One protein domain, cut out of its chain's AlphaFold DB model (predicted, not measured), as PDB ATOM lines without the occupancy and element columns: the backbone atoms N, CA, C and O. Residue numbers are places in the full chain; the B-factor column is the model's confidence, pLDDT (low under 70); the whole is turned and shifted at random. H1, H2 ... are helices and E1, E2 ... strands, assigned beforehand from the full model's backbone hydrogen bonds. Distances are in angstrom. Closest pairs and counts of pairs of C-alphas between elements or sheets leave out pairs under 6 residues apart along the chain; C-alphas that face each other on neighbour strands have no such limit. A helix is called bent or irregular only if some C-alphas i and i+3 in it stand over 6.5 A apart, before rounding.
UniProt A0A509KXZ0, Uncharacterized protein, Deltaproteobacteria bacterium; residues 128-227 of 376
ATOM      1  N   LEU A 128     295.097 301.168 292.671       90.81
ATOM      2  CA  LEU A 128     294.965 302.297 291.760       90.81
ATOM      3  C   LEU A 128     293.852 302.024 290.749       90.81
ATOM      4  O   LEU A 128     293.945 301.118 289.916       90.81
ATOM      5  N   TYR A 129     292.830 302.870 290.787       92.56
ATOM      6  CA  TYR A 129     291.720 302.879 289.848       92.56
ATOM      7  C   TYR A 129     291.829 304.067 288.900       92.56
ATOM      8  O   TYR A 129     292.107 305.193 289.301       92.56
ATOM      9  N   MET A 130     291.575 303.824 287.622       92.94
ATOM     10  CA  MET A 130     291.482 304.847 286.596       92.94
ATOM     11  C   MET A 130     290.021 305.253 286.418       92.94
ATOM     12  O   MET A 130     289.208 304.485 285.904       92.94
ATOM     13  N   VAL A 131     289.699 306.483 286.796       91.19
ATOM     14  CA  VAL A 131     288.381 307.094 286.628       91.19
ATOM     15  C   VAL A 131     288.415 308.015 285.415       91.19
ATOM     16  O   VAL A 131     289.258 308.911 285.317       91.19
ATOM     17  N   ARG A 132     287.498 307.819 284.465       88.06
ATOM     18  CA  ARG A 132     287.408 308.707 283.300       88.06
ATOM     19  C   ARG A 132     286.693 310.008 283.656       88.06
ATOM     20  O   ARG A 132     285.682 310.042 284.354       88.06
ATOM     21  N   CYS A 133     287.221 311.097 283.127       84.50
ATOM     22  CA  CYS A 133     286.665 312.431 283.229       84.50
ATOM     23  C   CYS A 133     286.422 312.968 281.819       84.50
ATOM     24  O   CYS A 133     287.253 312.844 280.923       84.50
ATOM     25  N   THR A 134     285.258 313.569 281.621       79.56
ATOM     26  CA  THR A 134     284.880 314.236 280.376       79.56
ATOM     27  C   THR A 134     284.735 315.714 280.669       79.56
ATOM     28  O   THR A 134     283.952 316.100 281.534       79.56
ATOM     29  N   GLY A 135     285.519 316.550 279.999       71.62
ATOM     30  CA  GLY A 135     285.504 317.989 280.232       71.62
ATOM     31  C   GLY A 135     285.949 318.762 279.002       71.62
ATOM     32  O   GLY A 135     286.708 318.260 278.176       71.62
ATOM     33  N   ASN A 136     285.457 319.992 278.873       67.44
ATOM     34  CA  ASN A 136     285.949 320.931 277.870       67.44
ATOM     35  C   ASN A 136     287.091 321.744 278.502       67.44
ATOM     36  O   ASN A 136     286.824 322.657 279.282       67.44
ATOM     37  N   PHE A 137     288.344 321.418 278.180       64.00
ATOM     38  CA  PHE A 137     289.515 322.188 278.612       64.00
ATOM     39  C   PHE A 137     290.127 322.915 277.411       64.00
ATOM     40  O   PHE A 137     290.236 322.355 276.319       64.00
ATOM     41  N   TYR A 138     290.491 324.189 277.580       61.47
ATOM     42  CA  TYR A 138     290.919 325.043 276.467       61.47
ATOM     43  C   TYR A 138     292.400 325.382 276.559       61.47
ATOM     44  O   TYR A 138     292.905 325.677 277.634       61.47
ATOM     45  N   ALA A 139     293.091 325.445 275.424       53.22
ATOM     46  CA  ALA A 139     294.455 325.956 275.347       53.22
ATOM     47  C   ALA A 139     294.633 326.838 274.107       53.22
ATOM     48  O   ALA A 139     295.058 326.405 273.037       53.22
ATOM     49  N   GLY A 140     294.291 328.122 274.245       57.75
ATOM     50  CA  GLY A 140     294.329 329.080 273.138       57.75
ATOM     51  C   GLY A 140     293.225 328.818 272.107       57.75
ATOM     52  O   GLY A 140     292.056 328.755 272.472       57.75
ATOM     53  N   LYS A 141     293.580 328.683 270.819       50.03
ATOM     54  CA  LYS A 141     292.627 328.372 269.728       50.03
ATOM     55  C   LYS A 141     292.239 326.888 269.650       50.03
ATOM     56  O   LYS A 141     291.309 326.553 268.923       50.03
ATOM     57  N   TYR A 142     292.940 326.007 270.364       51.84
ATOM     58  CA  TYR A 142     292.709 324.566 270.308       51.84
ATOM     59  C   TYR A 142     291.784 324.139 271.452       51.84
ATOM     60  O   TYR A 142     292.096 324.303 272.634       51.84
ATOM     61  N   ARG A 143     290.610 323.634 271.066       54.41
ATOM     62  CA  ARG A 143     289.630 322.998 271.945       54.41
ATOM     63  C   ARG A 143     290.005 321.525 272.061       54.41
ATOM     64  O   ARG A 143     289.682 320.751 271.163       54.41
ATOM     65  N   GLU A 144     290.651 321.129 273.150       52.12
ATOM     66  CA  GLU A 144     290.707 319.708 273.481       52.12
ATOM     67  C   GLU A 144     289.409 319.350 274.204       52.12
ATOM     68  O   GLU A 144     289.228 319.554 275.403       52.12
ATOM     69  N   THR A 145     288.455 318.836 273.426       52.72
ATOM     70  CA  THR A 145     287.324 318.094 273.992       52.72
ATOM     71  C   THR A 145     287.883 316.728 274.373       52.72
ATOM     72  O   THR A 145     287.886 315.801 273.567       52.72
ATOM     73  N   GLY A 146     288.502 316.656 275.547       54.81
ATOM     74  CA  GLY A 146     289.262 315.493 275.982       54.81
ATOM     75  C   GLY A 146     288.443 314.599 276.900       54.81
ATOM     76  O   GLY A 146     287.904 315.055 277.910       54.81
ATOM     77  N   VAL A 147     288.383 313.311 276.568       62.59
ATOM     78  CA  VAL A 147     288.262 312.277 277.600       62.59
ATOM     79  C   VAL A 147     289.647 312.164 278.212       62.59
ATOM     80  O   VAL A 147     290.597 311.824 277.511       62.59
ATOM     81  N   ASP A 148     289.771 312.458 279.494       74.88
ATOM     82  CA  ASP A 148     291.039 312.350 280.201       74.88
ATOM     83  C   ASP A 148     290.841 311.494 281.454       74.88
ATOM     84  O   ASP A 148     289.717 311.283 281.917       74.88
ATOM     85  N   SER A 149     291.917 310.896 281.941       85.12
ATOM     86  CA  SER A 149     291.863 309.868 282.974       85.12
ATOM     87  C   SER A 149     292.519 310.355 284.255       85.12
ATOM     88  O   SER A 149     293.558 311.017 284.240       85.12
ATOM     89  N   LEU A 150     291.881 310.021 285.368       90.19
ATOM     90  CA  LEU A 150     292.330 310.307 286.716       90.19
ATOM     91  C   LEU A 150     292.695 308.994 287.397       90.19
ATOM     92  O   LEU A 150     291.926 308.043 287.311       90.19
ATOM     93  N   PHE A 151     293.821 308.948 288.097       93.12
ATOM     94  CA  PHE A 151     294.155 307.811 288.948       93.12
ATOM     95  C   PHE A 151     293.726 308.121 290.378       93.12
ATOM     96  O   PHE A 151     294.004 309.213 290.873       93.12
ATOM     97  N   VAL A 152     293.035 307.186 291.016       93.31
ATOM     98  CA  VAL A 152     292.455 307.315 292.355       93.31
ATOM     99  C   VAL A 152     292.885 306.108 293.177       93.31
ATOM    100  O   VAL A 152     292.812 304.979 292.690       93.31
ATOM    101  N   LEU A 153     293.348 306.344 294.401       92.44
ATOM    102  CA  LEU A 153     293.655 305.285 295.355       92.44
ATOM    103  C   LEU A 153     292.383 304.941 296.138       92.44
ATOM    104  O   LEU A 153     291.858 305.796 296.848       92.44
ATOM    105  N   ALA A 154     291.885 303.715 295.991       91.94
ATOM    106  CA  ALA A 154     290.646 303.258 296.626       91.94
ATOM    107  C   ALA A 154     290.682 301.742 296.870       91.94
ATOM    108  O   ALA A 154     291.479 301.043 296.251       91.94
ATOM    109  N   GLY A 155     289.824 301.220 297.744       85.00
ATOM    110  CA  GLY A 155     289.630 299.780 297.950       85.00
ATOM    111  C   GLY A 155     288.654 299.134 296.959       85.00
ATOM    112  O   GLY A 155     288.624 297.912 296.840       85.00
ATOM    113  N   SER A 156     287.860 299.927 296.230       88.12
ATOM    114  CA  SER A 156     286.888 299.434 295.240       88.12
ATOM    115  C   SER A 156     286.621 300.428 294.100       88.12
ATOM    116  O   SER A 156     286.982 301.605 294.178       88.12
ATOM    117  N   GLU A 157     285.956 299.964 293.032       90.12
ATOM    118  CA  GLU A 157     285.540 300.810 291.900       90.12
ATOM    119  C   GLU A 157     284.541 301.897 292.319       90.12
ATOM    120  O   GLU A 157     284.703 303.062 291.946       90.12
ATOM    121  N   ASP A 158     283.544 301.532 293.127       88.88
ATOM    122  CA  ASP A 158     282.519 302.458 293.616       88.88
ATOM    123  C   ASP A 158     283.123 303.524 294.532       88.88
ATOM    124  O   ASP A 158     282.802 304.710 294.423       88.88
ATOM    125  N   GLU A 159     284.066 303.126 295.388       89.62
ATOM    126  CA  GLU A 159     284.801 304.053 296.241       89.62
ATOM    127  C   GLU A 159     285.668 305.010 295.414       89.62
ATOM    128  O   GLU A 159     285.669 306.211 295.678       89.62
ATOM    129  N   ALA A 160     286.343 304.532 294.364       91.62
ATOM    130  CA  ALA A 160     287.122 305.394 293.475       91.62
ATOM    131  C   ALA A 160     286.249 306.461 292.788       91.62
ATOM    132  O   ALA A 160     286.652 307.624 292.674       91.62
ATOM    133  N   ILE A 161     285.040 306.085 292.355       92.50
ATOM    134  CA  ILE A 161     284.055 307.019 291.792       92.50
ATOM    135  C   ILE A 161     283.606 308.016 292.865       92.50
ATOM    136  O   ILE A 161     283.594 309.222 292.600       92.50
ATOM    137  N   GLY A 162     283.285 307.535 294.068       91.19
ATOM    138  CA  GLY A 162     282.877 308.364 295.201       91.19
ATOM    139  C   GLY A 162     283.939 309.394 295.585       91.19
ATOM    140  O   GLY A 162     283.637 310.583 295.675       91.19
ATOM    141  N   ILE A 163     285.202 308.976 295.714       92.06
ATOM    142  CA  ILE A 163     286.336 309.863 296.011       92.06
ATOM    143  C   ILE A 163     286.477 310.937 294.929       92.06
ATOM    144  O   ILE A 163     286.615 312.118 295.253       92.06
ATOM    145  N   ALA A 164     286.406 310.564 293.650       91.69
ATOM    146  CA  ALA A 164     286.500 311.530 292.560       91.69
ATOM    147  C   ALA A 164     285.333 312.536 292.582       91.69
ATOM    148  O   ALA A 164     285.555 313.736 292.407       91.69
ATOM    149  N   GLN A 165     284.099 312.068 292.801       90.88
ATOM    150  CA  GLN A 165     282.901 312.913 292.830       90.88
ATOM    151  C   GLN A 165     282.888 313.872 294.024       90.88
ATOM    152  O   GLN A 165     282.584 315.054 293.844       90.88
ATOM    153  N   ASN A 166     283.279 313.395 295.206       92.44
ATOM    154  CA  ASN A 166     283.349 314.200 296.425       92.44
ATOM    155  C   ASN A 166     284.438 315.280 296.340       92.44
ATOM    156  O   ASN A 166     284.281 316.362 296.896       92.44
ATOM    157  N   ASN A 167     285.505 315.027 295.575       91.06
ATOM    158  CA  ASN A 167     286.646 315.932 295.420       91.06
ATOM    159  C   ASN A 167     286.669 316.644 294.057       91.06
ATOM    160  O   ASN A 167     287.733 316.929 293.498       91.06
ATOM    161  N   LYS A 168     285.491 316.960 293.503       87.19
ATOM    162  CA  LYS A 168     285.351 317.543 292.157       87.19
ATOM    163  C   LYS A 168     286.188 318.810 291.944       87.19
ATOM    164  O   LYS A 168     286.746 318.987 290.864       87.19
ATOM    165  N   GLU A 169     286.302 319.680 292.945       85.44
ATOM    166  CA  GLU A 169     287.101 320.911 292.848       85.44
ATOM    167  C   GLU A 169     288.598 320.623 292.690       85.44
ATOM    168  O   GLU A 169     289.251 321.192 291.812       85.44
ATOM    169  N   ALA A 170     289.135 319.686 293.475       86.69
ATOM    170  CA  ALA A 170     290.523 319.248 293.359       86.69
ATOM    171  C   ALA A 170     290.789 318.635 291.980       86.69
ATOM    172  O   ALA A 170     291.797 318.947 291.341       86.69
ATOM    173  N   VAL A 171     289.852 317.825 291.479       86.12
ATOM    174  CA  VAL A 171     289.913 317.242 290.134       86.12
ATOM    175  C   VAL A 171     289.934 318.338 289.065       86.12
ATOM    176  O   VAL A 171     290.804 318.328 288.196       86.12
ATOM    177  N   VAL A 172     289.042 319.330 289.138       83.44
ATOM    178  CA  VAL A 172     289.033 320.471 288.204       83.44
ATOM    179  C   VAL A 172     290.366 321.219 288.242       83.44
ATOM    180  O   VAL A 172     290.962 321.444 287.188       83.44
ATOM    181  N   ASN A 173     290.879 321.539 289.431       82.94
ATOM    182  CA  ASN A 173     292.161 322.225 289.592       82.94
ATOM    183  C   ASN A 173     293.332 321.409 289.026       82.94
ATOM    184  O   ASN A 173     294.229 321.968 288.392       82.94
ATOM    185  N   HIS A 174     293.317 320.084 289.190       84.06
ATOM    186  CA  HIS A 174     294.308 319.195 288.591       84.06
ATOM    187  C   HIS A 174     294.334 319.317 287.063       84.06
ATOM    188  O   HIS A 174     295.410 319.448 286.479       84.06
ATOM    189  N   PHE A 175     293.166 319.320 286.411       78.25
ATOM    190  CA  PHE A 175     293.086 319.477 284.958       78.25
ATOM    191  C   PHE A 175     293.428 320.896 284.487       78.25
ATOM    192  O   PHE A 175     294.084 321.040 283.457       78.25
ATOM    193  N   LEU A 176     293.071 321.942 285.238       76.75
ATOM    194  CA  LEU A 176     293.440 323.326 284.905       76.75
ATOM    195  C   LEU A 176     294.953 323.576 284.986       76.75
ATOM    196  O   LEU A 176     295.503 324.358 284.214       76.75
ATOM    197  N   ASN A 177     295.651 322.857 285.864       76.94
ATOM    198  CA  ASN A 177     297.106 322.931 285.978       76.94
ATOM    199  C   ASN A 177     297.853 322.142 284.888       76.94
ATOM    200  O   ASN A 177     299.086 322.203 284.819       76.94
ATOM    201  N   LYS A 178     297.149 321.403 284.016       75.56
ATOM    202  CA  LYS A 178     297.782 320.735 282.872       75.56
ATOM    203  C   LYS A 178     298.238 321.772 281.849       75.56
ATOM    204  O   LYS A 178     297.549 322.744 281.542       75.56
ATOM    205  N   ARG A 179     299.434 321.556 281.300       74.25
ATOM    206  CA  ARG A 179     299.951 322.335 280.173       74.25
ATOM    207  C   ARG A 179     299.631 321.587 278.892       74.25
ATOM    208  O   ARG A 179     300.117 320.477 278.701       74.25
ATOM    209  N   LEU A 180     298.848 322.205 278.023       72.19
ATOM    210  CA  LEU A 180     298.458 321.633 276.741       72.19
ATOM    211  C   LEU A 180     299.293 322.253 275.621       72.19
ATOM    212  O   LEU A 180     299.802 323.378 275.729       72.19
ATOM    213  N   ARG A 181     299.475 321.505 274.534       67.06
ATOM    214  CA  ARG A 181     300.268 321.956 273.389       67.06
ATOM    215  C   ARG A 181     299.414 322.854 272.492       67.06
ATOM    216  O   ARG A 181     298.361 322.458 272.020       67.06
ATOM    217  N   ASN A 182     299.905 324.057 272.218       68.94
ATOM    218  CA  ASN A 182     299.318 325.021 271.295       68.94
ATOM    219  C   ASN A 182     300.367 325.350 270.220       68.94
ATOM    220  O   ASN A 182     301.214 326.235 270.385       68.94
ATOM    221  N   GLY A 183     300.371 324.550 269.150       73.38
ATOM    222  CA  GLY A 183     301.398 324.595 268.109       73.38
ATOM    223  C   GLY A 183     302.803 324.311 268.660       73.38
ATOM    224  O   GLY A 183     303.086 323.221 269.166       73.38
ATOM    225  N   ALA A 184     303.695 325.303 268.558       74.19
ATOM    226  CA  ALA A 184     305.081 325.224 269.029       74.19
ATOM    227  C   ALA A 184     305.263 325.565 270.523       74.19
ATOM    228  O   ALA A 184     306.369 325.436 271.044       74.19
ATOM    229  N   ARG A 185     304.214 326.019 271.224       76.19
ATOM    230  CA  ARG A 185     304.281 326.431 272.640       76.19
ATOM    231  C   ARG A 185     303.383 325.551 273.507       76.19
ATOM    232  O   ARG A 185     302.394 325.011 273.025       76.19
ATOM    233  N   THR A 186     303.699 325.432 274.794       73.44
ATOM    234  CA  THR A 186     302.785 324.846 275.787       73.44
ATOM    235  C   THR A 186     302.144 325.960 276.602       73.44
ATOM    236  O   THR A 186     302.839 326.812 277.162       73.44
ATOM    237  N   VAL A 187     300.817 325.962 276.662       68.75
ATOM    238  CA  VAL A 187     300.034 326.942 277.422       68.75
ATOM    239  C   VAL A 187     299.245 326.217 278.513       68.75
ATOM    240  O   VAL A 187     298.873 325.058 278.315       68.75
ATOM    241  N   PRO A 188     299.033 326.840 279.683       68.44
ATOM    242  CA  PRO A 188     298.174 326.259 280.709       68.44
ATOM    243  C   PRO A 188     296.746 326.106 280.177       68.44
ATOM    244  O   PRO A 188     296.303 326.899 279.337       68.44
ATOM    245  N   ALA A 189     296.039 325.090 280.665       70.31
ATOM    246  CA  ALA A 189     294.623 324.945 280.390       70.31
ATOM    247  C   ALA A 189     293.860 326.152 280.966       70.31
ATOM    248  O   ALA A 189     294.066 326.576 282.101       70.31
ATOM    249  N   MET A 190     292.991 326.736 280.151       64.88
ATOM    250  CA  MET A 190     292.140 327.861 280.501       64.88
ATOM    251  C   MET A 190     290.704 327.392 280.688       64.88
ATOM    252  O   MET A 190     290.195 326.516 279.983       64.88
ATOM    253  N   VAL A 191     290.049 328.047 281.633       59.28
ATOM    254  CA  VAL A 191     288.613 327.969 281.864       59.28
ATOM    255  C   VAL A 191     287.891 328.746 280.760       59.28
ATOM    256  O   VAL A 191     288.193 329.919 280.535       59.28
ATOM    257  N   SER A 192     286.915 328.131 280.086       56.47
ATOM    258  CA  SER A 192     285.930 328.910 279.321       56.47
ATOM    259  C   SER A 192     284.985 329.613 280.289       56.47
ATOM    260  O   SER A 192     284.502 328.979 281.226       56.47
ATOM    261  N   LYS A 193     284.684 330.894 280.028       56.12
ATOM    262  CA  LYS A 193     283.753 331.708 280.829       56.12
ATOM    263  C   LYS A 193     282.369 331.061 280.999       56.12
ATOM    264  O   LYS A 193     281.716 331.343 281.994       56.12
ATOM    265  N   ASP A 194     281.983 330.156 280.093       50.31
ATOM    266  CA  ASP A 194     280.626 329.598 280.024       50.31
ATOM    267  C   ASP A 194     280.532 328.078 280.259       50.31
ATOM    268  O   ASP A 194     279.448 327.511 280.139       50.31
ATOM    269  N   ALA A 195     281.623 327.362 280.571       52.78
ATOM    270  CA  ALA A 195     281.538 325.897 280.674       52.78
ATOM    271  C   ALA A 195     282.603 325.246 281.570       52.78
ATOM    272  O   ALA A 195     283.520 324.581 281.089       52.78
ATOM    273  N   HIS A 196     282.415 325.316 282.888       56.28
ATOM    274  CA  HIS A 196     283.032 324.374 283.833       56.28
ATOM    275  C   HIS A 196     282.280 323.033 283.857       56.28
ATOM    276  O   HIS A 196     281.798 322.581 284.893       56.28
ATOM    277  N   SER A 197     282.130 322.375 282.710       65.75
ATOM    278  CA  SER A 197     281.441 321.084 282.653       65.75
ATOM    279  C   SER A 197     282.446 319.930 282.721       65.75
ATOM    280  O   SER A 197     282.572 319.173 281.761       65.75
ATOM    281  N   LEU A 198     283.193 319.795 283.827       75.06
ATOM    282  CA  LEU A 198     283.858 318.520 284.117       75.06
ATOM    283  C   LEU A 198     282.806 317.553 284.664       75.06
ATOM    284  O   LEU A 198     282.228 317.769 285.734       75.06
ATOM    285  N   LYS A 199     282.567 316.486 283.911       81.81
ATOM    286  CA  LYS A 199     281.734 315.357 284.296       81.81
ATOM    287  C   LYS A 199     282.628 314.146 284.532       81.81
ATOM    288  O   LYS A 199     283.288 313.659 283.613       81.81
ATOM    289  N   ILE A 200     282.624 313.670 285.768       83.19
ATOM    290  CA  ILE A 200     283.254 312.413 286.163       83.19
ATOM    291  C   ILE A 200     282.321 311.294 285.709       83.19
ATOM    292  O   ILE A 200     281.112 311.363 285.936       83.19
ATOM    293  N   THR A 201     282.848 310.312 284.987       81.81
ATOM    294  CA  THR A 201     282.041 309.168 284.558       81.81
ATOM    295  C   THR A 201     281.840 308.201 285.715       81.81
ATOM    296  O   THR A 201     282.744 308.027 286.526       81.81
ATOM    297  N   ASN A 202     280.715 307.491 285.726       85.31
ATOM    298  CA  ASN A 202     280.414 306.456 286.722       85.31
ATOM    299  C   ASN A 202     281.124 305.126 286.412       85.31
ATOM    300  O   ASN A 202     280.563 304.060 286.621       85.31
ATOM    301  N   VAL A 203     282.312 305.186 285.809       85.19
ATOM    302  CA  VAL A 203     283.091 304.006 285.438       85.19
ATOM    303  C   VAL A 203     284.519 304.233 285.903       85.19
ATOM    304  O   VAL A 203     285.227 305.097 285.371       85.19
ATOM    305  N   ALA A 204     284.924 303.441 286.888       88.25
ATOM    306  CA  ALA A 204     286.311 303.242 287.260       88.25
ATOM    307  C   ALA A 204     286.821 301.955 286.601       88.25
ATOM    308  O   ALA A 204     286.046 301.069 286.256       88.25
ATOM    309  N   LYS A 205     288.129 301.869 286.374       89.19
ATOM    310  CA  LYS A 205     288.785 300.642 285.925       89.19
ATOM    311  C   LYS A 205     289.993 300.379 286.791       89.19
ATOM    312  O   LYS A 205     290.831 301.269 286.921       89.19
ATOM    313  N   LEU A 206     290.117 299.171 287.322       89.00
ATOM    314  CA  LEU A 206     291.340 298.762 287.999       89.00
ATOM    315  C   LEU A 206     292.535 298.878 287.044       89.00
ATOM    316  O   LEU A 206     292.465 298.482 285.876       89.00
ATOM    317  N   THR A 207     293.626 299.451 287.535       86.75
ATOM    318  CA  THR A 207     294.853 299.614 286.757       86.75
ATOM    319  C   THR A 207     295.865 298.545 287.133       86.75
ATOM    320  O   THR A 207     295.888 298.050 288.254       86.75
ATOM    321  N   THR A 208     296.732 298.196 286.186       79.19
ATOM    322  CA  THR A 208     297.887 297.326 286.448       79.19
ATOM    323  C   THR A 208     299.067 298.093 287.045       79.19
ATOM    324  O   THR A 208     300.056 297.483 287.449       79.19
ATOM    325  N   GLN A 209     298.989 299.427 287.081       77.50
ATOM    326  CA  GLN A 209     300.036 300.276 287.628       77.50
ATOM    327  C   GLN A 209     300.014 300.191 289.147       77.50
ATOM    328  O   GLN A 209     298.982 300.390 289.780       77.50
ATOM    329  N   LYS A 210     301.180 299.924 289.724       78.69
ATOM    330  CA  LYS A 210     301.374 299.915 291.172       78.69
ATOM    331  C   LYS A 210     302.015 301.201 291.679       78.69
ATOM    332  O   LYS A 210     301.927 301.496 292.858       78.69
ATOM    333  N   GLN A 211     302.615 301.987 290.790       82.06
ATOM    334  CA  GLN A 211     303.223 303.267 291.121       82.06
ATOM    335  C   GLN A 211     302.639 304.367 290.250       82.06
ATOM    336  O   GLN A 211     302.523 304.209 289.032       82.06
ATOM    337  N   TYR A 212     302.289 305.495 290.864       85.31
ATOM    338  CA  TYR A 212     301.824 306.662 290.131       85.31
ATOM    339  C   TYR A 212     302.104 307.957 290.889       85.31
ATOM    340  O   TYR A 212     301.729 308.112 292.042       85.31
ATOM    341  N   ASN A 213     302.725 308.933 290.228       82.94
ATOM    342  CA  ASN A 213     303.208 310.151 290.895       82.94
ATOM    343  C   ASN A 213     302.106 311.140 291.313       82.94
ATOM    344  O   ASN A 213     302.385 312.072 292.064       82.94
ATOM    345  N   LYS A 214     300.897 311.016 290.755       87.94
ATOM    346  CA  LYS A 214     299.793 311.964 290.967       87.94
ATOM    347  C   LYS A 214     298.449 311.243 291.014       87.94
ATOM    348  O   LYS A 214     297.636 311.403 290.105       87.94
ATOM    349  N   ALA A 215     298.241 310.431 292.039       91.19
ATOM    350  CA  ALA A 215     296.949 309.819 292.320       91.19
ATOM    351  C   ALA A 215     296.137 310.700 293.278       91.19
ATOM    352  O   ALA A 215     296.708 311.397 294.116       91.19
ATOM    353  N   LEU A 216     294.816 310.688 293.128       92.88
ATOM    354  CA  LEU A 216     293.886 311.324 294.054       92.88
ATOM    355  C   LEU A 216     293.669 310.406 295.262       92.88
ATOM    356  O   LEU A 216     293.292 309.244 295.094       92.88
ATOM    357  N   HIS A 217     293.888 310.941 296.456       91.50
ATOM    358  CA  HIS A 217     293.617 310.271 297.725       91.50
ATOM    359  C   HIS A 217     292.214 310.619 298.247       91.50
ATOM    360  O   HIS A 217     291.562 311.552 297.770       91.50
ATOM    361  N   SER A 218     291.746 309.868 299.246       89.38
ATOM    362  CA  SER A 218     290.439 310.078 299.883       89.38
ATOM    363  C   SER A 218     290.291 311.455 300.544       89.38
ATOM    364  O   SER A 218     289.181 311.975 300.616       89.38
ATOM    365  N   ASP A 219     291.401 312.073 300.955       88.06
ATOM    366  CA  ASP A 219     291.467 313.427 301.523       88.06
ATOM    367  C   ASP A 219     291.364 314.555 300.474       88.06
ATOM    368  O   ASP A 219     291.403 315.734 300.823       88.06
ATOM    369  N   GLY A 220     291.247 314.206 299.188       87.06
ATOM    370  CA  GLY A 220     291.150 315.162 298.089       87.06
ATOM    371  C   GLY A 220     292.489 315.707 297.597       87.06
ATOM    372  O   GLY A 220     292.511 316.555 296.700       87.06
ATOM    373  N   THR A 221     293.613 315.230 298.137       90.75
ATOM    374  CA  THR A 221     294.948 315.655 297.710       90.75
ATOM    375  C   THR A 221     295.502 314.770 296.594       90.75
ATOM    376  O   THR A 221     295.169 313.590 296.464       90.75
ATOM    377  N   PHE A 222     296.355 315.358 295.749       89.06
ATOM    378  CA  PHE A 222     297.109 314.617 294.741       89.06
ATOM    379  C   PHE A 222     298.503 314.301 295.260       89.06
ATOM    380  O   PHE A 222     299.285 315.220 295.509       89.06
ATOM    381  N   GLY A 223     298.827 313.015 295.348       87.44
ATOM    382  CA  GLY A 223     300.092 312.535 295.888       87.44
ATOM    383  C   GLY A 223     300.713 311.411 295.059       87.44
ATOM    384  O   GLY A 223     300.049 310.823 294.198       87.44
ATOM    385  N   PRO A 224     302.009 311.130 295.275       86.94
ATOM    386  CA  PRO A 224     302.629 309.923 294.764       86.94
ATOM    387  C   PRO A 224     302.112 308.702 295.530       86.94
ATOM    388  O   PRO A 224     302.007 308.715 296.754       86.94
ATOM    389  N   VAL A 225     301.839 307.634 294.793       83.06
ATOM    390  CA  VAL A 225     301.449 306.325 295.310       83.06
ATOM    391  C   VAL A 225     302.479 305.308 294.853       83.06
ATOM    392  O   VAL A 225     302.828 305.270 293.672       83.06
ATOM    393  N   ASP A 226     302.933 304.479 295.788       82.81
ATOM    394  CA  ASP A 226     303.773 303.317 295.529       82.81
ATOM    395  C   ASP A 226     303.212 302.099 296.275       82.81
ATOM    396  O   ASP A 226     303.369 301.965 297.486       82.81
ATOM    397  N   LEU A 227     302.534 301.229 295.528       75.94
ATOM    398  CA  LEU A 227     301.982 299.951 295.977       75.94
ATOM    399  C   LEU A 227     302.989 298.792 295.805       75.94
ATOM    400  O   LEU A 227     302.685 297.659 296.168       75.94
TER     401      LEU A 227
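Overview. This is residues 128 to 227 of the 376 residues of an uncharacterized protein of Deltaproteobacteria bacterium (UniProt A0A509KXZ0). A long, bent hairpin, E1 and E2, joins E5 in a strongly twisted three-stranded sheet that curls round helix H1, with H2 over the same face. Two small hairpins lie toward opposite ends of the length: E3 and E4 near the turn of the long hairpin, and E6 and E7 beside the last residues of E2. The printed part has 100 residues, with elements in the order E1 E2 H1 H2 E3 E4 E5 E6 E7; the sheet's order is E2, E1, E5, antiparallel, and the class is mixed, helices and strands. It is compact, with a radius of gyration of the C-alphas of 13.8 A, but elongated, spanning 40 by 26 by 20 A.

Along the chain. Find C-alpha 128 at (294.965, 302.297, 291.760); from there E1, residues 128 to 139, runs 28.8 A and bends by 75 degrees at residue 136. E2, residues 142 to 154, runs 33.9 A and bends by 52 degrees at residue 145. Next come H1, residues 157 to 166, 14.3 A long, and H2, residues 168 to 176, 12.3 A long. The short strands E3, residues 179 to 182, and E4, residues 185 to 188, follow. Look for E5 from C-alpha 199 at (281.734, 315.357, 284.296) to residue 206, 19.5 A, with a bend of 65 degrees at residue 202. E6 holds residues 211 to 216, and E7, residues 222 to 226, ends at C-alpha 226 at (303.773, 303.317, 295.529).

Arrangement. Start at inner strand E1: N 131 and O 150 of E2 are 2.8 A apart, and N 130 and O 205 of E5 are 2.8 A apart, within hydrogen-bond range. H1 and H2 are on the same face of this sheet, two layers, helices on one side of strands. The closest C-alphas of H1 and E5 are those of Glu 157 and Ala 204, 5.3 A. H2, at a height over the sheet of 8.9 A, is over E1 and slantwise to the strands, at 57 degrees to E1 on the local plane. H1 and H2 are close but not clearly touching, about perpendicular at 82 degrees; in both, every O i to N i+4 pair is within hydrogen-bond range. In the hairpin E3 and E4, antiparallel, N 180 and O 187 are 2.9 A apart; the closest C-alphas of E1 and E3 are those of Ala 139 and Leu 180, 6.1 A. In the hairpin E6 and E7, antiparallel, N 212 and O 225 are 2.9 A apart; the closest C-alphas of E2 and E6 are those of Val 152 and Leu 216, 4.6 A.

Size, cuts and confidence. The C-alphas farthest apart are those of Gly 155 and Ala 184, 41.5 A. The printed part has no cut and no long link. Mean pLDDT of the printed part is 78.8; it is under 70 at residues 136 to 147, 181 to 182, 187 to 188 and 190 to 197.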